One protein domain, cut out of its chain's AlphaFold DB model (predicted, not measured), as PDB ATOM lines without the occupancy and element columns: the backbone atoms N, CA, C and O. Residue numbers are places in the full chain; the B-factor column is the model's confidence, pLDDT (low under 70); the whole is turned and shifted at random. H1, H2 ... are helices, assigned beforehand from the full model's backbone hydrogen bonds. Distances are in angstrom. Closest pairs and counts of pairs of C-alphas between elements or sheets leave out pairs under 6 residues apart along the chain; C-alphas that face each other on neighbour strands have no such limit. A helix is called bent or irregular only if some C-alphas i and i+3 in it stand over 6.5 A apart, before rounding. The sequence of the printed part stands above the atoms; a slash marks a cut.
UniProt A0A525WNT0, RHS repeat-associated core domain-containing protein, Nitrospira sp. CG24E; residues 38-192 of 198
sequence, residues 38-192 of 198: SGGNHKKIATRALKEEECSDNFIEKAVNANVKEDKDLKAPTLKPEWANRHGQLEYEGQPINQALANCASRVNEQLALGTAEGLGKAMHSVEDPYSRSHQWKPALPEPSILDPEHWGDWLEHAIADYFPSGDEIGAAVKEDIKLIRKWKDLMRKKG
ATOM      1  N   SER A  38     124.454 130.129 138.693       75.38
ATOM      2  CA  SER A  38     125.857 130.283 139.080       75.38
ATOM      3  C   SER A  38     126.667 130.736 137.861       75.38
ATOM      4  O   SER A  38     126.422 130.260 136.749       75.38
ATOM      5  N   GLY A  39     127.672 131.599 138.035       77.88
ATOM      6  CA  GLY A  39     128.463 132.089 136.896       77.88
ATOM      7  C   GLY A  39     129.051 130.971 136.003       77.88
ATOM      8  O   GLY A  39     129.379 131.188 134.837       77.88
ATOM      9  N   GLY A  40     129.168 129.739 136.520       81.62
ATOM     10  CA  GLY A  40     129.476 128.548 135.724       81.62
ATOM     11  C   GLY A  40     128.343 128.091 134.791       81.62
ATOM     12  O   GLY A  40     128.619 127.720 133.647       81.62
ATOM     13  N   ASN A  41     127.091 128.128 135.251       86.38
ATOM     14  CA  ASN A  41     125.897 127.831 134.458       86.38
ATOM     15  C   ASN A  41     125.651 128.905 133.396       86.38
ATOM     16  O   ASN A  41     125.546 128.537 132.226       86.38
ATOM     17  N   HIS A  42     125.719 130.189 133.756       90.75
ATOM     18  CA  HIS A  42     125.688 131.305 132.800       90.75
ATOM     19  C   HIS A  42     126.737 131.147 131.695       90.75
ATOM     20  O   HIS A  42     126.433 131.123 130.501       90.75
ATOM     21  N   LYS A  43     127.993 130.875 132.079       91.81
ATOM     22  CA  LYS A  43     129.060 130.583 131.114       91.81
ATOM     23  C   LYS A  43     128.691 129.443 130.167       91.81
ATOM     24  O   LYS A  43     128.956 129.536 128.967       91.81
ATOM     25  N   LYS A  44     128.143 128.345 130.693       90.81
ATOM     26  CA  LYS A  44     127.799 127.147 129.916       90.81
ATOM     27  C   LYS A  44     126.651 127.414 128.939       90.81
ATOM     28  O   LYS A  44     126.753 126.984 127.789       90.81
ATOM     29  N   ILE A  45     125.596 128.087 129.394       93.38
ATOM     30  CA  ILE A  45     124.410 128.437 128.605       93.38
ATOM     31  C   ILE A  45     124.817 129.380 127.468       93.38
ATOM     32  O   ILE A  45     124.735 128.984 126.300       93.38
ATOM     33  N   ALA A  46     125.414 130.526 127.807       96.69
ATOM     34  CA  ALA A  46     125.819 131.538 126.839       96.69
ATOM     35  C   ALA A  46     126.831 131.006 125.812       96.69
ATOM     36  O   ALA A  46     126.679 131.211 124.606       96.69
ATOM     37  N   THR A  47     127.851 130.255 126.257       96.69
ATOM     38  CA  THR A  47     128.843 129.656 125.341       96.69
ATOM     39  C   THR A  47     128.179 128.705 124.351       96.69
ATOM     40  O   THR A  47     128.567 128.672 123.185       96.69
ATOM     41  N   ARG A  48     127.207 127.901 124.800       96.25
ATOM     42  CA  ARG A  48     126.519 126.948 123.926       96.25
ATOM     43  C   ARG A  48     125.706 127.673 122.859       96.25
ATOM     44  O   ARG A  48     125.855 127.333 121.690       96.25
ATOM     45  N   ALA A  49     124.909 128.664 123.249       97.50
ATOM     46  CA  ALA A  49     124.073 129.416 122.319       97.50
ATOM     47  C   ALA A  49     124.904 130.195 121.284       97.50
ATOM     48  O   ALA A  49     124.634 130.115 120.089       97.50
ATOM     49  N   LEU A  50     125.968 130.881 121.718       97.88
ATOM     50  CA  LEU A  50     126.837 131.641 120.811       97.88
ATOM     51  C   LEU A  50     127.612 130.741 119.838       97.88
ATOM     52  O   LEU A  50     127.813 131.118 118.687       97.88
ATOM     53  N   LYS A  51     128.032 129.545 120.273       96.62
ATOM     54  CA  LYS A  51     128.648 128.558 119.373       96.62
ATOM     55  C   LYS A  51     127.655 127.991 118.364       96.62
ATOM     56  O   LYS A  51     128.043 127.745 117.229       96.62
ATOM     57  N   GLU A  52     126.410 127.765 118.776       96.12
ATOM     58  CA  GLU A  52     125.347 127.280 117.886       96.12
ATOM     59  C   GLU A  52     124.996 128.306 116.798       96.12
ATOM     60  O   GLU A  52     124.672 127.925 115.681       96.12
ATOM     61  N   GLU A  53     125.137 129.595 117.099       96.62
ATOM     62  CA  GLU A  53     124.971 130.698 116.142       96.62
ATOM     63  C   GLU A  53     126.279 131.105 115.437       96.62
ATOM     64  O   GLU A  53     126.354 132.200 114.875       96.62
ATOM     65  N   GLU A  54     127.295 130.235 115.488       96.44
ATOM     66  CA  GLU A  54     128.578 130.350 114.777       96.44
ATOM     67  C   GLU A  54     129.316 131.682 115.023       96.44
ATOM     68  O   GLU A  54     129.966 132.250 114.142       96.44
ATOM     69  N   CYS A  55     129.233 132.194 116.253       95.56
ATOM     70  CA  CYS A  55     129.989 133.365 116.687       95.56
ATOM     71  C   CYS A  55     131.492 133.083 116.782       95.56
ATOM     72  O   CYS A  55     131.921 132.017 117.221       95.56
ATOM     73  N   SER A  56     132.312 134.073 116.418       95.88
ATOM     74  CA  SER A  56     133.772 133.965 116.544       95.88
ATOM     75  C   SER A  56     134.221 133.825 118.005       95.88
ATOM     76  O   SER A  56     133.632 134.425 118.906       95.88
ATOM     77  N   ASP A  57     135.320 133.105 118.253       94.88
ATOM     78  CA  ASP A  57     135.817 132.840 119.615       94.88
ATOM     79  C   ASP A  57     136.077 134.119 120.432       94.88
ATOM     80  O   ASP A  57     135.713 134.202 121.603       94.88
ATOM     81  N   ASN A  58     136.651 135.153 119.806       95.25
ATOM     82  CA  ASN A  58     136.895 136.445 120.458       95.25
ATOM     83  C   ASN A  58     135.587 137.168 120.824       95.25
ATOM     84  O   ASN A  58     135.520 137.872 121.831       95.25
ATOM     85  N   PHE A  59     134.542 137.014 120.011       96.38
ATOM     86  CA  PHE A  59     133.226 137.556 120.328       96.38
ATOM     87  C   PHE A  59     132.576 136.774 121.475       96.38
ATOM     88  O   PHE A  59     132.082 137.387 122.425       96.38
ATOM     89  N   ILE A  60     132.655 135.436 121.432       97.19
ATOM     90  CA  ILE A  60     132.175 134.546 122.498       97.19
ATOM     91  C   ILE A  60     132.813 134.922 123.832       97.19
ATOM     92  O   ILE A  60     132.101 135.113 124.813       97.19
ATOM     93  N   GLU A  61     134.138 135.069 123.875       95.56
ATOM     94  CA  GLU A  61     134.857 135.405 125.103       95.56
ATOM     95  C   GLU A  61     134.336 136.705 125.729       95.56
ATOM     96  O   GLU A  61     134.046 136.746 126.925       95.56
ATOM     97  N   LYS A  62     134.161 137.759 124.926       97.19
ATOM     98  CA  LYS A  62     133.671 139.056 125.411       97.19
ATOM     99  C   LYS A  62     132.233 138.985 125.914       97.19
ATOM    100  O   LYS A  62     131.951 139.493 126.999       97.19
ATOM    101  N   ALA A  63     131.345 138.349 125.151       97.44
ATOM    102  CA  ALA A  63     129.942 138.214 125.522       97.44
ATOM    103  C   ALA A  63     129.782 137.377 126.799       97.44
ATOM    104  O   ALA A  63     129.146 137.820 127.752       97.44
ATOM    105  N   VAL A  64     130.439 136.218 126.872       96.19
ATOM    106  CA  VAL A  64     130.398 135.327 128.041       96.19
ATOM    107  C   VAL A  64     130.997 135.994 129.279       96.19
ATOM    108  O   VAL A  64     130.438 135.888 130.368       96.19
ATOM    109  N   ASN A  65     132.112 136.716 129.138       94.56
ATOM    110  CA  ASN A  65     132.704 137.436 130.265       94.56
ATOM    111  C   ASN A  65     131.792 138.556 130.776       94.56
ATOM    112  O   ASN A  65     131.758 138.794 131.981       94.56
ATOM    113  N   ALA A  66     131.075 139.247 129.887       95.25
ATOM    114  CA  ALA A  66     130.117 140.272 130.280       95.25
ATOM    115  C   ALA A  66     128.886 139.671 130.968       95.25
ATOM    116  O   ALA A  66     128.481 140.199 131.996       95.25
ATOM    117  N   ASN A  67     128.367 138.559 130.443       94.69
ATOM    118  CA  ASN A  67     127.256 137.793 131.005       94.69
ATOM    119  C   ASN A  67     127.548 137.377 132.460       94.69
ATOM    120  O   ASN A  67     126.898 137.849 133.381       94.69
ATOM    121  N   VAL A  68     128.650 136.656 132.692       90.25
ATOM    122  CA  VAL A  68     129.057 136.163 134.027       90.25
ATOM    123  C   VAL A  68     129.466 137.280 134.997       90.25
ATOM    124  O   VAL A  68     129.593 137.070 136.204       90.25
ATOM    125  N   LYS A  69     129.798 138.471 134.490       89.56
ATOM    126  CA  LYS A  69     130.203 139.593 135.343       89.56
ATOM    127  C   LYS A  69     129.002 140.303 135.960       89.56
ATOM    128  O   LYS A  69     129.209 141.007 136.945       89.56
ATOM    129  N   GLU A  70     127.801 140.127 135.416       85.56
ATOM    130  CA  GLU A  70     126.596 140.710 136.002       85.56
ATOM    131  C   GLU A  70     126.419 140.211 137.445       85.56
ATOM    132  O   GLU A  70     126.316 141.056 138.332       85.56
ATOM    133  N   ASP A  71     126.619 138.917 137.717       76.88
ATOM    134  CA  ASP A  71     126.579 138.333 139.076       76.88
ATOM    135  C   ASP A  71     127.617 138.891 140.056       76.88
ATOM    136  O   ASP A  71     127.517 138.721 141.262       76.88
ATOM    137  N   LYS A  72     128.696 139.504 139.561       69.31
ATOM    138  CA  LYS A  72     129.863 139.856 140.393       69.31
ATOM    139  C   LYS A  72     129.818 141.270 140.943       69.31
ATOM    140  O   LYS A  72     130.791 141.703 141.571       69.31
ATOM    141  N   ASP A  73     128.749 142.013 140.693       62.91
ATOM    142  CA  ASP A  73     128.603 143.352 141.249       62.91
ATOM    143  C   ASP A  73     128.109 143.294 142.704       62.91
ATOM    144  O   ASP A  73     127.013 143.726 143.032       62.91
ATOM    145  N   LEU A  74     128.966 142.784 143.597       48.88
ATOM    146  CA  LEU A  74     128.730 142.571 145.039       48.88
ATOM    147  C   LEU A  74     128.378 143.847 145.840       48.88
ATOM    148  O   LEU A  74     128.269 143.814 147.064       48.88
ATOM    149  N   LYS A  75     128.317 145.015 145.191       49.09
ATOM    150  CA  LYS A  75     127.923 146.296 145.807       49.09
ATOM    151  C   LYS A  75     126.478 146.673 145.495       49.09
ATOM    152  O   LYS A  75     125.992 147.696 145.984       49.09
ATOM    153  N   ALA A  76     125.828 145.888 144.655       55.09
ATOM    154  CA  ALA A  76     124.472 146.085 144.225       55.09
ATOM    155  C   ALA A  76     123.468 145.674 145.300       55.09
ATOM    156  O   ALA A  76     123.551 144.564 145.817       55.09
ATOM    157  N   PRO A  77     122.468 146.506 145.617       62.56
ATOM    158  CA  PRO A  77     121.355 146.052 146.428       62.56
ATOM    159  C   PRO A  77     120.454 145.145 145.575       62.56
ATOM    160  O   PRO A  77     119.570 145.647 144.879       62.56
ATOM    161  N   THR A  78     120.662 143.825 145.646       65.31
ATOM    162  CA  THR A  78     119.841 142.780 144.988       65.31
ATOM    163  C   THR A  78     118.345 142.976 145.205       65.31
ATOM    164  O   THR A  78     117.539 142.732 144.312       65.31
ATOM    165  N   LEU A  79     117.983 143.547 146.354       71.00
ATOM    166  CA  LEU A  79     116.612 143.866 146.728       71.00
ATOM    167  C   LEU A  79     115.995 145.063 145.994       71.00
ATOM    168  O   LEU A  79     114.840 145.356 146.265       71.00
ATOM    169  N   LYS A  80     116.715 145.798 145.132       81.44
ATOM    170  CA  LYS A  80     116.158 146.933 144.368       81.44
ATOM    171  C   LYS A  80     115.679 146.500 142.981       81.44
ATOM    172  O   LYS A  80     116.300 145.624 142.385       81.44
ATOM    173  N   PRO A  81     114.660 147.168 142.397       83.06
ATOM    174  CA  PRO A  81     114.059 146.745 141.128       83.06
ATOM    175  C   PRO A  81     115.063 146.606 139.987       83.06
ATOM    176  O   PRO A  81     115.011 145.643 139.232       83.06
ATOM    177  N   GLU A  82     116.006 147.545 139.872       80.62
ATOM    178  CA  GLU A  82     117.035 147.523 138.824       80.62
ATOM    179  C   GLU A  82     117.849 146.220 138.829       80.62
ATOM    180  O   GLU A  82     118.174 145.699 137.762       80.62
ATOM    181  N   TRP A  83     118.138 145.691 140.020       83.06
ATOM    182  CA  TRP A  83     118.953 144.498 140.224       83.06
ATOM    183  C   TRP A  83     118.109 143.230 140.197       83.06
ATOM    184  O   TRP A  83     118.434 142.308 139.459       83.06
ATOM    185  N   ALA A  84     116.977 143.206 140.896       84.88
ATOM    186  CA  ALA A  84     116.079 142.056 140.863       84.88
ATOM    187  C   ALA A  84     115.589 141.758 139.434       84.88
ATOM    188  O   ALA A  84     115.640 140.624 138.966       84.88
ATOM    189  N   ASN A  85     115.176 142.781 138.675       89.56
ATOM    190  CA  ASN A  85     114.554 142.557 137.365       89.56
ATOM    191  C   ASN A  85     115.535 142.072 136.302       89.56
ATOM    192  O   ASN A  85     115.139 141.323 135.408       89.56
ATOM    193  N   ARG A  86     116.803 142.490 136.378       88.69
ATOM    194  CA  ARG A  86     117.833 141.976 135.471       88.69
ATOM    195  C   ARG A  86     118.232 140.533 135.788       88.69
ATOM    196  O   ARG A  86     118.810 139.927 134.902       88.69
ATOM    197  N   HIS A  87     117.900 140.036 136.980       87.88
ATOM    198  CA  HIS A  87     118.107 138.658 137.433       87.88
ATOM    199  C   HIS A  87     116.806 137.839 137.418       87.88
ATOM    200  O   HIS A  87     116.643 136.860 138.139       87.88
ATOM    201  N   GLY A  88     115.808 138.270 136.641       87.19
ATOM    202  CA  GLY A  88     114.554 137.530 136.501       87.19
ATOM    203  C   GLY A  88     113.679 137.466 137.756       87.19
ATOM    204  O   GLY A  88     112.799 136.609 137.825       87.19
ATOM    205  N   GLN A  89     113.892 138.361 138.722       87.38
ATOM    206  CA  GLN A  89     113.181 138.431 139.998       87.38
ATOM    207  C   GLN A  89     112.361 139.724 140.134       87.38
ATOM    208  O   GLN A  89     112.527 140.704 139.395       87.38
ATOM    209  N   LEU A  90     111.449 139.726 141.105       87.19
ATOM    210  CA  LEU A  90     110.762 140.927 141.583       87.19
ATOM    211  C   LEU A  90     111.573 141.575 142.703       87.19
ATOM    212  O   LEU A  90     112.283 140.893 143.438       87.19
ATOM    213  N   GLU A  91     111.407 142.882 142.893       85.25
ATOM    214  CA  GLU A  91     111.805 143.522 144.148       85.25
ATOM    215  C   GLU A  91     111.199 142.786 145.357       85.25
ATOM    216  O   GLU A  91     110.070 142.289 145.283       85.25
ATOM    217  N   TYR A  92     111.911 142.779 146.486       71.19
ATOM    218  CA  TYR A  92     111.420 142.190 147.734       71.19
ATOM    219  C   TYR A  92     110.075 142.794 148.187       71.19
ATOM    220  O   TYR A  92     109.182 142.076 148.632       71.19
ATOM    221  N   GLU A  93     109.879 144.106 148.007       75.69
ATOM    222  CA  GLU A  93     108.709 144.849 148.512       75.69
ATOM    223  C   GLU A  93     107.488 144.864 147.560       75.69
ATOM    224  O   GLU A  93     106.759 145.851 147.467       75.69
ATOM    225  N   GLY A  94     107.204 143.755 146.872       74.00
ATOM    226  CA  GLY A  94     105.909 143.568 146.197       74.00
ATOM    227  C   GLY A  94     105.754 144.302 144.860       74.00
ATOM    228  O   GLY A  94     104.651 144.719 144.498       74.00
ATOM    229  N   GLN A  95     106.846 144.440 144.105       86.69
ATOM    230  CA  GLN A  95     106.812 144.992 142.753       86.69
ATOM    231  C   GLN A  95     105.816 144.231 141.847       86.69
ATOM    232  O   GLN A  95     105.875 143.002 141.757       86.69
ATOM    233  N   PRO A  96     104.945 144.934 141.096       90.81
ATOM    234  CA  PRO A  96     104.080 144.301 140.107       90.81
ATOM    235  C   PRO A  96     104.875 143.573 139.012       90.81
ATOM    236  O   PRO A  96     105.770 144.144 138.387       90.81
ATOM    237  N   ILE A  97     104.498 142.326 138.707       90.81
ATOM    238  CA  ILE A  97     105.205 141.493 137.718       90.81
ATOM    239  C   ILE A  97     105.278 142.126 136.321       90.81
ATOM    240  O   ILE A  97     106.291 142.022 135.637       90.81
ATOM    241  N   ASN A  98     104.238 142.844 135.895       91.44
ATOM    242  CA  ASN A  98     104.231 143.545 134.610       91.44
ATOM    243  C   ASN A  98     105.293 144.655 134.546       91.44
ATOM    244  O   ASN A  98     105.855 144.896 133.481       91.44
ATOM    245  N   GLN A  99     105.583 145.306 135.674       92.38
ATOM    246  CA  GLN A  99     106.644 146.300 135.765       92.38
ATOM    247  C   GLN A  99     108.023 145.637 135.722       92.38
ATOM    248  O   GLN A  99     108.889 146.109 134.991       92.38
ATOM    249  N   ALA A 100     108.216 144.525 136.437       90.44
ATOM    250  CA  ALA A 100     109.468 143.768 136.406       90.44
ATOM    251  C   ALA A 100     109.811 143.270 134.993       90.44
ATOM    252  O   ALA A 100     110.916 143.496 134.495       90.44
ATOM    253  N   LEU A 101     108.820 142.691 134.305       91.50
ATOM    254  CA  LEU A 101     108.938 142.256 132.913       91.50
ATOM    255  C   LEU A 101     109.269 143.423 131.974       91.50
ATOM    256  O   LEU A 101     110.136 143.291 131.111       91.50
ATOM    257  N   ALA A 102     108.604 144.571 132.143       92.31
ATOM    258  CA  ALA A 102     108.867 145.760 131.333       92.31
ATOM    259  C   ALA A 102     110.283 146.313 131.562       92.31
ATOM    260  O   ALA A 102     110.967 146.651 130.595       92.31
ATOM    261  N   ASN A 103     110.742 146.355 132.814       92.50
ATOM    262  CA  ASN A 103     112.086 146.803 133.174       92.50
ATOM    263  C   ASN A 103     113.160 145.884 132.576       92.50
ATOM    264  O   ASN A 103     114.094 146.369 131.935       92.50
ATOM    265  N   CYS A 104     112.997 144.565 132.722       93.38
ATOM    266  CA  CYS A 104     113.899 143.585 132.120       93.38
ATOM    267  C   CYS A 104     113.930 143.729 130.592       93.38
ATOM    268  O   CYS A 104     115.000 143.862 129.996       93.38
ATOM    269  N   ALA A 105     112.763 143.825 129.947       94.50
ATOM    270  CA  ALA A 105     112.680 144.025 128.504       94.50
ATOM    271  C   ALA A 105     113.340 145.338 128.043       94.50
ATOM    272  O   ALA A 105     114.004 145.349 127.001       94.50
ATOM    273  N   SER A 106     113.188 146.438 128.793       95.62
ATOM    274  CA  SER A 106     113.860 147.714 128.498       95.62
ATOM    275  C   SER A 106     115.372 147.548 128.542       95.62
ATOM    276  O   SER A 106     116.043 147.826 127.548       95.62
ATOM    277  N   ARG A 107     115.893 146.979 129.638       94.00
ATOM    278  CA  ARG A 107     117.322 146.704 129.807       94.00
ATOM    279  C   ARG A 107     117.867 145.853 128.666       94.00
ATOM    280  O   ARG A 107     118.876 146.218 128.066       94.00
ATOM    281  N   VAL A 108     117.201 144.745 128.342       96.56
ATOM    282  CA  VAL A 108     117.592 143.869 127.230       96.56
ATOM    283  C   VAL A 108     117.693 144.680 125.940       96.56
ATOM    284  O   VAL A 108     118.724 144.655 125.274       96.56
ATOM    285  N   ASN A 109     116.668 145.463 125.597       96.38
ATOM    286  CA  ASN A 109     116.687 146.270 124.377       96.38
ATOM    287  C   ASN A 109     117.792 147.345 124.383       96.38
ATOM    288  O   ASN A 109     118.425 147.554 123.347       96.38
ATOM    289  N   GLU A 110     118.051 147.995 125.519       96.31
ATOM    290  CA  GLU A 110     119.134 148.973 125.683       96.31
ATOM    291  C   GLU A 110     120.507 148.335 125.448       96.31
ATOM    292  O   GLU A 110     121.309 148.860 124.675       96.31
ATOM    293  N   GLN A 111     120.759 147.168 126.046       97.12
ATOM    294  CA  GLN A 111     122.019 146.444 125.883       97.12
ATOM    295  C   GLN A 111     122.204 145.937 124.442       97.12
ATOM    296  O   GLN A 111     123.279 146.105 123.860       97.12
ATOM    297  N   LEU A 112     121.148 145.408 123.808       96.19
ATOM    298  CA  LEU A 112     121.182 145.032 122.389       96.19
ATOM    299  C   LEU A 112     121.457 146.238 121.475       96.19
ATOM    300  O   LEU A 112     122.139 146.111 120.452       96.19
ATOM    301  N   ALA A 113     120.939 147.422 121.822       94.25
ATOM    302  CA  ALA A 113     121.093 148.626 121.014       94.25
ATOM    303  C   ALA A 113     122.551 149.106 120.916       94.25
ATOM    304  O   ALA A 113     122.903 149.698 119.886       94.25
ATOM    305  N   LEU A 114     123.391 148.793 121.913       95.00
ATOM    306  CA  LEU A 114     124.831 149.083 121.904       95.00
ATOM    307  C   LEU A 114     125.526 148.435 120.698       95.00
ATOM    308  O   LEU A 114     126.399 149.044 120.071       95.00
ATOM    309  N   GLY A 115     125.085 147.234 120.313       94.38
ATOM    310  CA  GLY A 115     125.683 146.490 119.208       94.38
ATOM    311  C   GLY A 115     127.119 146.062 119.496       94.38
ATOM    312  O   GLY A 115     127.972 146.168 118.621       94.38
ATOM    313  N   THR A 116     127.387 145.660 120.737       95.88
ATOM    314  CA  THR A 116     128.676 145.128 121.187       95.88
ATOM    315  C   THR A 116     128.490 143.724 121.752       95.88
ATOM    316  O   THR A 116     127.388 143.369 122.178       95.88
ATOM    317  N   ALA A 117     129.570 142.939 121.786       96.69
ATOM    318  CA  ALA A 117     129.571 141.616 122.407       96.69
ATOM    319  C   ALA A 117     129.180 141.699 123.890       96.69
ATOM    320  O   ALA A 117     128.380 140.906 124.374       96.69
ATOM    321  N   GLU A 118     129.693 142.706 124.598       96.94
ATOM    322  CA  GLU A 118     129.408 142.921 126.013       96.94
ATOM    323  C   GLU A 118     127.936 143.270 126.251       96.94
ATOM    324  O   GLU A 118     127.340 142.771 127.200       96.94
ATOM    325  N   GLY A 119     127.334 144.093 125.384       96.62
ATOM    326  CA  GLY A 119     125.905 144.398 125.449       96.62
ATOM    327  C   GLY A 119     125.058 143.146 125.218       96.62
ATOM    328  O   GLY A 119     124.154 142.858 125.995       96.62
ATOM    329  N   LEU A 120     125.392 142.341 124.205       97.88
ATOM    330  CA  LEU A 120     124.701 141.072 123.982       97.88
ATOM    331  C   LEU A 120     124.830 140.133 125.192       97.88
ATOM    332  O   LEU A 120     123.821 139.608 125.648       97.88
ATOM    333  N   GLY A 121     126.028 139.990 125.764       97.25
ATOM    334  CA  GLY A 121     126.263 139.151 126.942       97.25
ATOM    335  C   GLY A 121     125.415 139.543 128.154       97.25
ATOM    336  O   GLY A 121     124.805 138.682 128.782       97.25
ATOM    337  N   LYS A 122     125.310 140.844 128.443       96.19
ATOM    338  CA  LYS A 122     124.450 141.359 129.523       96.19
ATOM    339  C   LYS A 122     122.963 141.155 129.253       96.19
ATOM    340  O   LYS A 122     122.191 140.961 130.184       96.19
ATOM    341  N   ALA A 123     122.556 141.237 127.988       97.12
ATOM    342  CA  ALA A 123     121.179 140.981 127.587       97.12
ATOM    343  C   ALA A 123     120.813 139.495 127.729       97.12
ATOM    344  O   ALA A 123     119.712 139.199 128.184       97.12
ATOM    345  N   MET A 124     121.730 138.593 127.358       97.75
ATOM    346  CA  MET A 124     121.585 137.139 127.512       97.75
ATOM    347  C   MET A 124     121.381 136.765 128.979       97.75
ATOM    348  O   MET A 124     120.365 136.179 129.323       97.75
ATOM    349  N   HIS A 125     122.249 137.251 129.867       95.00
ATOM    350  CA  HIS A 125     122.141 137.016 131.307       95.00
ATOM    351  C   HIS A 125     120.719 137.298 131.842       95.00
ATOM    352  O   HIS A 125     120.090 136.425 132.435       95.00
ATOM    353  N   SER A 126     120.138 138.455 131.493       93.25
ATOM    354  CA  SER A 126     118.782 138.813 131.932       93.25
ATOM    355  C   SER A 126     117.644 137.951 131.380       93.25
ATOM    356  O   SER A 126     116.561 137.946 131.967       93.25
ATOM    357  N   VAL A 127     117.840 137.248 130.261       94.62
ATOM    358  CA  VAL A 127     116.840 136.306 129.726       94.62
ATOM    359  C   VAL A 127     117.094 134.863 130.155       94.62
ATOM    360  O   VAL A 127     116.182 134.045 130.052       94.62
ATOM    361  N   GLU A 128     118.290 134.548 130.656       94.00
ATOM    362  CA  GLU A 128     118.639 133.236 131.201       94.00
ATOM    363  C   GLU A 128     118.049 133.037 132.600       94.00
ATOM    364  O   GLU A 128     117.378 132.032 132.841       94.00
ATOM    365  N   ASP A 129     118.249 134.005 133.498       88.81
ATOM    366  CA  ASP A 129     117.889 133.871 134.913       88.81
ATOM    367  C   ASP A 129     116.432 133.467 135.182       88.81
ATOM    368  O   ASP A 129     116.229 132.573 136.004       88.81
ATOM    369  N   PRO A 130     115.407 134.009 134.488       89.88
ATOM    370  CA  PRO A 130     114.017 133.611 134.720       89.88
ATOM    371  C   PRO A 130     113.728 132.111 134.538       89.88
ATOM    372  O   PRO A 130     112.673 131.644 134.972       89.88
ATOM    373  N   TYR A 131     114.617 131.359 133.877       89.31
ATOM    374  CA  TYR A 131     114.478 129.912 133.716       89.31
ATOM    375  C   TYR A 131     114.922 129.116 134.943       89.31
ATOM    376  O   TYR A 131     114.530 127.955 135.045       89.31
ATOM    377  N   SER A 132     115.676 129.700 135.878       85.06
ATOM    378  CA  SER A 132     115.925 129.067 137.175       85.06
ATOM    379  C   SER A 132     114.616 128.983 137.956       85.06
ATOM    380  O   SER A 132     113.918 129.989 138.109       85.06
ATOM    381  N   ARG A 133     114.260 127.809 138.487       83.56
ATOM    382  CA  ARG A 133     113.054 127.615 139.320       83.56
ATOM    383  C   ARG A 133     113.003 128.502 140.566       83.56
ATOM    384  O   ARG A 133     111.927 128.663 141.150       83.56
ATOM    385  N   SER A 134     114.128 129.059 140.995       78.12
ATOM    386  CA  SER A 134     114.200 130.052 142.066       78.12
ATOM    387  C   SER A 134     113.868 131.470 141.597       78.12
ATOM    388  O   SER A 134     113.407 132.260 142.415       78.12
ATOM    389  N   HIS A 135     114.038 131.800 140.310       82.75
ATOM    390  CA  HIS A 135     113.962 133.190 139.842       82.75
ATOM    391  C   HIS A 135     112.604 133.558 139.302       82.75
ATOM    392  O   HIS A 135     112.067 134.491 139.861       82.75
ATOM    393  N   GLN A 136     112.040 132.839 138.317       86.50
ATOM    394  CA  GLN A 136     110.645 132.871 137.798       86.50
ATOM    395  C   GLN A 136     109.733 134.071 138.165       86.50
ATOM    396  O   GLN A 136     108.535 133.897 138.399       86.50
ATOM    397  N   TRP A 137     110.266 135.290 138.205       87.88
ATOM    398  CA  TRP A 137     109.624 136.469 138.785       87.88
ATOM    399  C   TRP A 137     109.070 136.245 140.202       87.88
ATOM    400  O   TRP A 137     107.976 136.702 140.538       87.88
ATOM    401  N   LYS A 138     109.822 135.534 141.038       86.62
ATOM    402  CA  LYS A 138     109.640 135.468 142.488       86.62
ATOM    403  C   LYS A 138     110.329 136.674 143.143       86.62
ATOM    404  O   LYS A 138     111.247 137.241 142.544       86.62
ATOM    405  N   PRO A 139     109.892 137.105 144.337       84.12
ATOM    406  CA  PRO A 139     110.588 138.147 145.087       84.12
ATOM    407  C   PRO A 139     112.045 137.765 145.351       84.12
ATOM    408  O   PRO A 139     112.317 136.634 145.751       84.12
ATOM    409  N   ALA A 140     112.961 138.710 145.141       80.31
ATOM    410  CA  ALA A 140     114.350 138.570 145.557       80.31
ATOM    411  C   ALA A 140     114.406 138.345 147.071       80.31
ATOM    412  O   ALA A 140     113.733 139.052 147.824       80.31
ATOM    413  N   LEU A 141     115.189 137.364 147.515       74.69
ATOM    414  CA  LEU A 141     115.322 137.061 148.936       74.69
ATOM    415  C   LEU A 141     116.325 138.016 149.597       74.69
ATOM    416  O   LEU A 141     117.342 138.356 148.989       74.69
ATOM    417  N   PRO A 142     116.072 138.457 150.840       69.50
ATOM    418  CA  PRO A 142     117.082 139.153 151.612       69.50
ATOM    419  C   PRO A 142     118.232 138.198 151.946       69.50
ATOM    420  O   PRO A 142     118.067 136.976 151.998       69.50
ATOM    421  N   GLU A 143     119.396 138.780 152.219       64.06
ATOM    422  CA  GLU A 143     120.565 138.048 152.701       64.06
ATOM    423  C   GLU A 143     120.212 137.143 153.890       64.06
ATOM    424  O   GLU A 143     119.484 137.571 154.799       64.06
ATOM    425  N   PRO A 144     120.755 135.917 153.942       62.19
ATOM    426  CA  PRO A 144     120.427 134.973 154.986       62.19
ATOM    427  C   PRO A 144     120.992 135.506 156.302       62.19
ATOM    428  O   PRO A 144     122.203 135.613 156.511       62.19
ATOM    429  N   SER A 145     120.095 135.859 157.216       58.56
ATOM    430  CA  SER A 145     120.455 136.394 158.522       58.56
ATOM    431  C   SER A 145     120.344 135.311 159.584       58.56
ATOM    432  O   SER A 145     119.370 134.561 159.638       58.56
ATOM    433  N   ILE A 146     121.305 135.268 160.511       56.59
ATOM    434  CA  ILE A 146     121.179 134.424 161.715       56.59
ATOM    435  C   ILE A 146     119.983 134.847 162.586       56.59
ATOM    436  O   ILE A 146     119.579 134.108 163.478       56.59
ATOM    437  N   LEU A 147     119.483 136.068 162.370       55.47
ATOM    438  CA  LEU A 147     118.384 136.674 163.113       55.47
ATOM    439  C   LEU A 147     117.023 136.439 162.446       55.47
ATOM    440  O   LEU A 147     116.012 136.750 163.066       55.47
ATOM    441  N   ASP A 148     117.001 135.890 161.229       59.16
ATOM    442  CA  ASP A 148     115.779 135.543 160.501       59.16
ATOM    443  C   ASP A 148     115.851 134.091 159.985       59.16
ATOM    444  O   ASP A 148     116.144 133.835 158.814       59.16
ATOM    445  N   PRO A 149     115.657 133.107 160.881       64.75
ATOM    446  CA  PRO A 149     115.747 131.694 160.535       64.75
ATOM    447  C   PRO A 149     114.567 131.196 159.689       64.75
ATOM    448  O   PRO A 149     114.636 130.078 159.179       64.75
ATOM    449  N   GLU A 150     113.489 131.979 159.544       67.81
ATOM    450  CA  GLU A 150     112.280 131.550 158.828       67.81
ATOM    451  C   GLU A 150     112.547 131.351 157.329       67.81
ATOM    452  O   GLU A 150     112.024 130.409 156.739       67.81
ATOM    453  N   HIS A 151     113.453 132.141 156.742       67.44
ATOM    454  CA  HIS A 151     113.773 132.101 155.309       67.44
ATOM    455  C   HIS A 151     114.950 131.179 154.937       67.44
ATOM    456  O   HIS A 151     115.309 131.074 153.766       67.44
ATOM    457  N   TRP A 152     115.562 130.469 155.896       67.12
ATOM    458  CA  TRP A 152     116.726 129.603 155.625       67.12
ATOM    459  C   TRP A 152     116.426 128.462 154.643       67.12
ATOM    460  O   TRP A 152     117.298 128.080 153.862       67.12
ATOM    461  N   GLY A 153     115.214 127.903 154.697       69.50
ATOM    462  CA  GLY A 153     114.786 126.853 153.771       69.50
ATOM    463  C   GLY A 153     114.686 127.361 152.333       69.50
ATOM    464  O   GLY A 153     115.216 126.726 151.424       69.50
ATOM    465  N   ASP A 154     114.082 128.536 152.152       70.38
ATOM    466  CA  ASP A 154     113.933 129.176 150.842       70.38
ATOM    467  C   ASP A 154     115.293 129.533 150.245       70.38
ATOM    468  O   ASP A 154     115.547 129.277 149.071       70.38
ATOM    469  N   TRP A 155     116.204 130.029 151.082       69.94
ATOM    470  CA  TRP A 155     117.563 130.367 150.681       69.94
ATOM    471  C   TRP A 155     118.375 129.146 150.231       69.94
ATOM    472  O   TRP A 155     119.106 129.192 149.241       69.94
ATOM    473  N   LEU A 156     118.236 128.020 150.938       69.12
ATOM    474  CA  LEU A 156     118.905 126.774 150.569       69.12
ATOM    475  C   LEU A 156     118.376 126.225 149.237       69.12
ATOM    476  O   LEU A 156     119.167 125.819 148.388       69.12
ATOM    477  N   GLU A 157     117.058 126.217 149.048       71.62
ATOM    478  CA  GLU A 157     116.440 125.806 147.782       71.62
ATOM    479  C   GLU A 157     116.856 126.718 146.623       71.62
ATOM    480  O   GLU A 157     117.122 126.232 145.520       71.62
ATOM    481  N   HIS A 158     116.972 128.021 146.885       70.81
ATOM    482  CA  HIS A 158     117.449 129.011 145.925       70.81
ATOM    483  C   HIS A 158     118.878 128.692 145.470       70.81
ATOM    484  O   HIS A 158     119.093 128.401 144.293       70.81
ATOM    485  N   ALA A 159     119.820 128.571 146.407       69.25
ATOM    486  CA  ALA A 159     121.199 128.197 146.095       69.25
ATOM    487  C   ALA A 159     121.304 126.837 145.369       69.25
ATOM    488  O   ALA A 159     122.126 126.657 144.466       69.25
ATOM    489  N   ILE A 160     120.470 125.850 145.723       68.56
ATOM    490  CA  ILE A 160     120.453 124.552 145.031       68.56
ATOM    491  C   ILE A 160     119.952 124.701 143.587       68.56
ATOM    492  O   ILE A 160     120.497 124.050 142.694       68.56
ATOM    493  N   ALA A 161     118.928 125.519 143.335       72.19
ATOM    494  CA  ALA A 161     118.414 125.770 141.988       72.19
ATOM    495  C   ALA A 161     119.459 126.376 141.057       72.19
ATOM    496  O   ALA A 161     119.602 125.944 139.911       72.19
ATOM    497  N   ASP A 162     120.255 127.273 141.604       72.00
ATOM    498  CA  ASP A 162     121.222 128.073 140.874       72.00
ATOM    499  C   ASP A 162     122.513 127.341 140.536       72.00
ATOM    500  O   ASP A 162     123.056 127.478 139.430       72.00
ATOM    501  N   TYR A 163     122.991 126.502 141.457       75.19
ATOM    502  CA  TYR A 163     124.132 125.622 141.212       75.19
ATOM    503  C   TYR A 163     123.742 124.367 140.430       75.19
ATOM    504  O   TYR A 163     124.539 123.884 139.617       75.19
ATOM    505  N   PHE A 164     122.526 123.855 140.635       74.06
ATOM    506  CA  PHE A 164     122.044 122.604 140.050       74.06
ATOM    507  C   PHE A 164     120.699 122.784 139.325       74.06
ATOM    508  O   PHE A 164     119.679 122.199 139.724       74.06
ATOM    509  N   PRO A 165     120.681 123.547 138.218       78.88
ATOM    510  CA  PRO A 165     119.532 123.568 137.337       78.88
ATOM    511  C   PRO A 165     119.384 122.221 136.628       78.88
ATOM    512  O   PRO A 165     120.354 121.536 136.282       78.88
ATOM    513  N   SER A 166     118.139 121.841 136.391       79.88
ATOM    514  CA  SER A 166     117.769 120.699 135.569       79.88
ATOM    515  C   SER A 166     118.196 120.896 134.110       79.88
ATOM    516  O   SER A 166     118.443 122.006 133.629       79.88
ATOM    517  N   GLY A 167     118.260 119.791 133.365       74.06
ATOM    518  CA  GLY A 167     118.559 119.841 131.932       74.06
ATOM    519  C   GLY A 167     117.535 120.647 131.127       74.06
ATOM    520  O   GLY A 167     117.913 121.276 130.139       74.06
ATOM    521  N   ASP A 168     116.275 120.662 131.568       80.69
ATOM    522  CA  ASP A 168     115.195 121.403 130.915       80.69
ATOM    523  C   ASP A 168     115.332 122.914 131.129       80.69
ATOM    524  O   ASP A 168     115.195 123.665 130.165       80.69
ATOM    525  N   GLU A 169     115.688 123.354 132.341       84.38
ATOM    526  CA  GLU A 169     115.965 124.768 132.651       84.38
ATOM    527  C   GLU A 169     117.136 125.288 131.800       84.38
ATOM    528  O   GLU A 169     116.995 126.281 131.084       84.38
ATOM    529  N   ILE A 170     118.254 124.546 131.761       85.31
ATOM    530  CA  ILE A 170     119.403 124.869 130.895       85.31
ATOM    531  C   ILE A 170     118.977 124.896 129.421       85.31
ATOM    532  O   ILE A 170     119.360 125.788 128.666       85.31
ATOM    533  N   GLY A 171     118.222 123.891 128.974       80.56
ATOM    534  CA  GLY A 171     117.796 123.773 127.582       80.56
ATOM    535  C   GLY A 171     116.862 124.902 127.147       80.56
ATOM    536  O   GLY A 171     116.932 125.338 125.997       80.56
ATOM    537  N   ALA A 172     116.001 125.375 128.044       90.62
ATOM    538  CA  ALA A 172     115.107 126.494 127.799       90.62
ATOM    539  C   ALA A 172     115.871 127.827 127.745       90.62
ATOM    540  O   ALA A 172     115.679 128.574 126.785       90.62
ATOM    541  N   ALA A 173     116.808 128.056 128.672       93.06
ATOM    542  CA  ALA A 173     117.673 129.236 128.669       93.06
ATOM    543  C   ALA A 173     118.514 129.333 127.381       93.06
ATOM    544  O   ALA A 173     118.487 130.352 126.697       93.06
ATOM    545  N   VAL A 174     119.140 128.228 126.949       94.06
ATOM    546  CA  VAL A 174     119.897 128.174 125.678       94.06
ATOM    547  C   VAL A 174     119.017 128.523 124.473       94.06
ATOM    548  O   VAL A 174     119.447 129.238 123.569       94.06
ATOM    549  N   LYS A 175     117.776 128.022 124.430       95.69
ATOM    550  CA  LYS A 175     116.843 128.339 123.338       95.69
ATOM    551  C   LYS A 175     116.475 129.819 123.318       95.69
ATOM    552  O   LYS A 175     116.242 130.354 122.234       95.69
ATOM    553  N   GLU A 176     116.371 130.455 124.479       96.69
ATOM    554  CA  GLU A 176     116.072 131.882 124.562       96.69
ATOM    555  C   GLU A 176     117.255 132.732 124.105       96.69
ATOM    556  O   GLU A 176     117.072 133.617 123.268       96.69
ATOM    557  N   ASP A 177     118.469 132.380 124.524       97.81
ATOM    558  CA  ASP A 177     119.693 133.013 124.037       97.81
ATOM    559  C   ASP A 177     119.811 132.947 122.517       97.81
ATOM    560  O   ASP A 177     120.087 133.956 121.875       97.81
ATOM    561  N   ILE A 178     119.534 131.791 121.911       97.81
ATOM    562  CA  ILE A 178     119.560 131.635 120.450       97.81
ATOM    563  C   ILE A 178     118.592 132.615 119.770       97.81
ATOM    564  O   ILE A 178     118.950 133.271 118.789       97.81
ATOM    565  N   LYS A 179     117.365 132.770 120.289       97.69
ATOM    566  CA  LYS A 179     116.414 133.760 119.748       97.69
ATOM    567  C   LYS A 179     116.953 135.181 119.900       97.69
ATOM    568  O   LYS A 179     116.809 135.990 118.979       97.69
ATOM    569  N   LEU A 180     117.560 135.485 121.046       97.38
ATOM    570  CA  LEU A 180     118.107 136.801 121.343       97.38
ATOM    571  C   LEU A 180     119.292 137.143 120.431       97.38
ATOM    572  O   LEU A 180     119.324 138.235 119.860       97.38
ATOM    573  N   ILE A 181     120.212 136.196 120.228       97.81
ATOM    574  CA  ILE A 181     121.356 136.316 119.319       97.81
ATOM    575  C   ILE A 181     120.861 136.577 117.896       97.81
ATOM    576  O   ILE A 181     121.309 137.528 117.261       97.81
ATOM    577  N   ARG A 182     119.868 135.823 117.406       96.69
ATOM    578  CA  ARG A 182     119.281 136.046 116.071       96.69
ATOM    579  C   ARG A 182     118.663 137.435 115.928       96.69
ATOM    580  O   ARG A 182     118.930 138.129 114.946       96.69
ATOM    581  N   LYS A 183     117.901 137.887 116.932       95.88
ATOM    582  CA  LYS A 183     117.359 139.256 116.977       95.88
ATOM    583  C   LYS A 183     118.482 140.296 116.923       95.88
ATOM    584  O   LYS A 183     118.349 141.309 116.236       95.88
ATOM    585  N   TRP A 184     119.579 140.062 117.635       96.19
ATOM    586  CA  TRP A 184     120.736 140.949 117.638       96.19
ATOM    587  C   TRP A 184     121.471 140.969 116.288       96.19
ATOM    588  O   TRP A 184     121.737 142.061 115.785       96.19
ATOM    589  N   LYS A 185     121.697 139.809 115.651       95.06
ATOM    590  CA  LYS A 185     122.268 139.694 114.292       95.06
ATOM    591  C   LYS A 185     121.454 140.534 113.301       95.06
ATOM    592  O   LYS A 185     122.000 141.377 112.589       95.06
ATOM    593  N   ASP A 186     120.127 140.417 113.335       94.81
ATOM    594  CA  ASP A 186     119.239 141.220 112.488       94.81
ATOM    595  C   ASP A 186     119.332 142.728 112.770       94.81
ATOM    596  O   ASP A 186     119.286 143.544 111.843       94.81
ATOM    597  N   LEU A 187     119.482 143.126 114.037       94.12
ATOM    598  CA  LEU A 187     119.711 144.525 114.408       94.12
ATOM    599  C   LEU A 187     121.062 145.042 113.894       94.12
ATOM    600  O   LEU A 187     121.129 146.193 113.454       94.12
ATOM    601  N   MET A 188     122.123 144.232 113.938       94.31
ATOM    602  CA  MET A 188     123.451 144.622 113.450       94.31
ATOM    603  C   MET A 188     123.466 144.770 111.933       94.31
ATOM    604  O   MET A 188     123.896 145.813 111.433       94.31
ATOM    605  N   ARG A 189     122.857 143.824 111.209       93.25
ATOM    606  CA  ARG A 189     122.685 143.891 109.749       93.25
ATOM    607  C   ARG A 189     121.950 145.154 109.318       93.25
ATOM    608  O   ARG A 189     122.420 145.872 108.439       93.25
ATOM    609  N   LYS A 190     120.839 145.498 109.986       93.56
ATOM    610  CA  LYS A 190     120.089 146.743 109.719       93.56
ATOM    611  C   LYS A 190     120.907 148.009 109.981       93.56
ATOM    612  O   LYS A 190     120.655 149.032 109.353       93.56
ATOM    613  N   LYS A 191     121.868 147.950 110.904       91.94
ATOM    614  CA  LYS A 191     122.782 149.053 111.231       91.94
ATOM    615  C   LYS A 191     124.049 149.069 110.365       91.94
ATOM    616  O   LYS A 191     124.868 149.965 110.554       91.94
ATOM    617  N   GLY A 192     124.233 148.104 109.458       91.25
ATOM    618  CA  GLY A 192     125.471 147.950 108.685       91.25
ATOM    619  C   GLY A 192     126.695 147.645 109.556       91.25
ATOM    620  O   GLY A 192     127.807 148.027 109.202       91.25
TER     621      GLY A 192
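What this domain is: This is residues 38 to 192 of the 198 residues of the protein "RHS repeat-associated core domain-containing protein" of Nitrospira sp. CG24E (UniProt A0A525WNT0). The long helix H7 packs with H1, H2 and H4 round H5, the helix in the middle, and the short H3 packs on H4. H6 and the loop before it form an arm that lengthens this body at one end, with residues 145 to 150 sticking out. The printed part has 155 residues, with seven named helices, H1 to H7 in order, and no named strand; the class is all helix. It is compact, with a radius of gyration of the C-alphas of 15.7 A, yet elongated, spanning 55 by 29 by 26 A.

Where its parts are: H7, residues 167 to 190, is the longest helix, 34.9 A from C-alpha 167 at (118.559, 119.841, 131.932) to C-alpha 190 at (120.089, 146.743, 109.719). H5 is residues 117 to 131, 22.2 A long; it is neither bent nor irregular, but only just: C-alphas 127 and 130 are 6.3 A apart. H4, residues 97 to 114, is 26.3 A long. H1 is residues 39 to 52, beginning at C-alpha 39 (128.463, 132.089, 136.896); H2 is residues 57 to 70 and H3 residues 81 to 86. H6, residues 149 to 163, is irregular: C-alphas 150 and 153 are 7.3 A apart.

How they stand to each other: H5 is the hub, touching five helices. H7 touches it, opposite ways at a shallow tilt of 34 degrees, only just short of steep; the closest C-alphas, of Glu 128 and Ala 173, are 4.8 A apart. H4 and H5 form a helical hairpin at 22 degrees, closest at the C-alphas of Gln 111 and Gly 119, 4.4 A. H2 touches H5 at a steep tilt of 53 degrees, closest at the C-alphas of Ala 63 and Gly 121, 4.1 A. H1 and H2 form another helical hairpin, closest at the C-alphas of Gly 39 and Val 68, 5.0 A. H1 touches H5 with residues 42 to 46 alone, closest at the C-alphas of His 42 and His 125, 6.9 A. H3 touches H4, closest at the C-alphas of Asn 85 and Ala 100, 5.3 A. H6 touches no helix. Every O i to N i+4 pair is within hydrogen-bond range in H1, H2, H4 and H7, against 1 of 2 in H3 and 9 of 11 in both H5 and H6.

The domain as a whole: The C-alphas farthest apart, of Leu 147 and Gly 192, are 56.0 A apart. The printed part has no cut. The H5 to H6 link, residues 132 to 148, is long. The mean pLDDT of the printed part is 85.8; residues 72 to 78, 142 to 153, 155 to 156 and 159 to 160 are under 70.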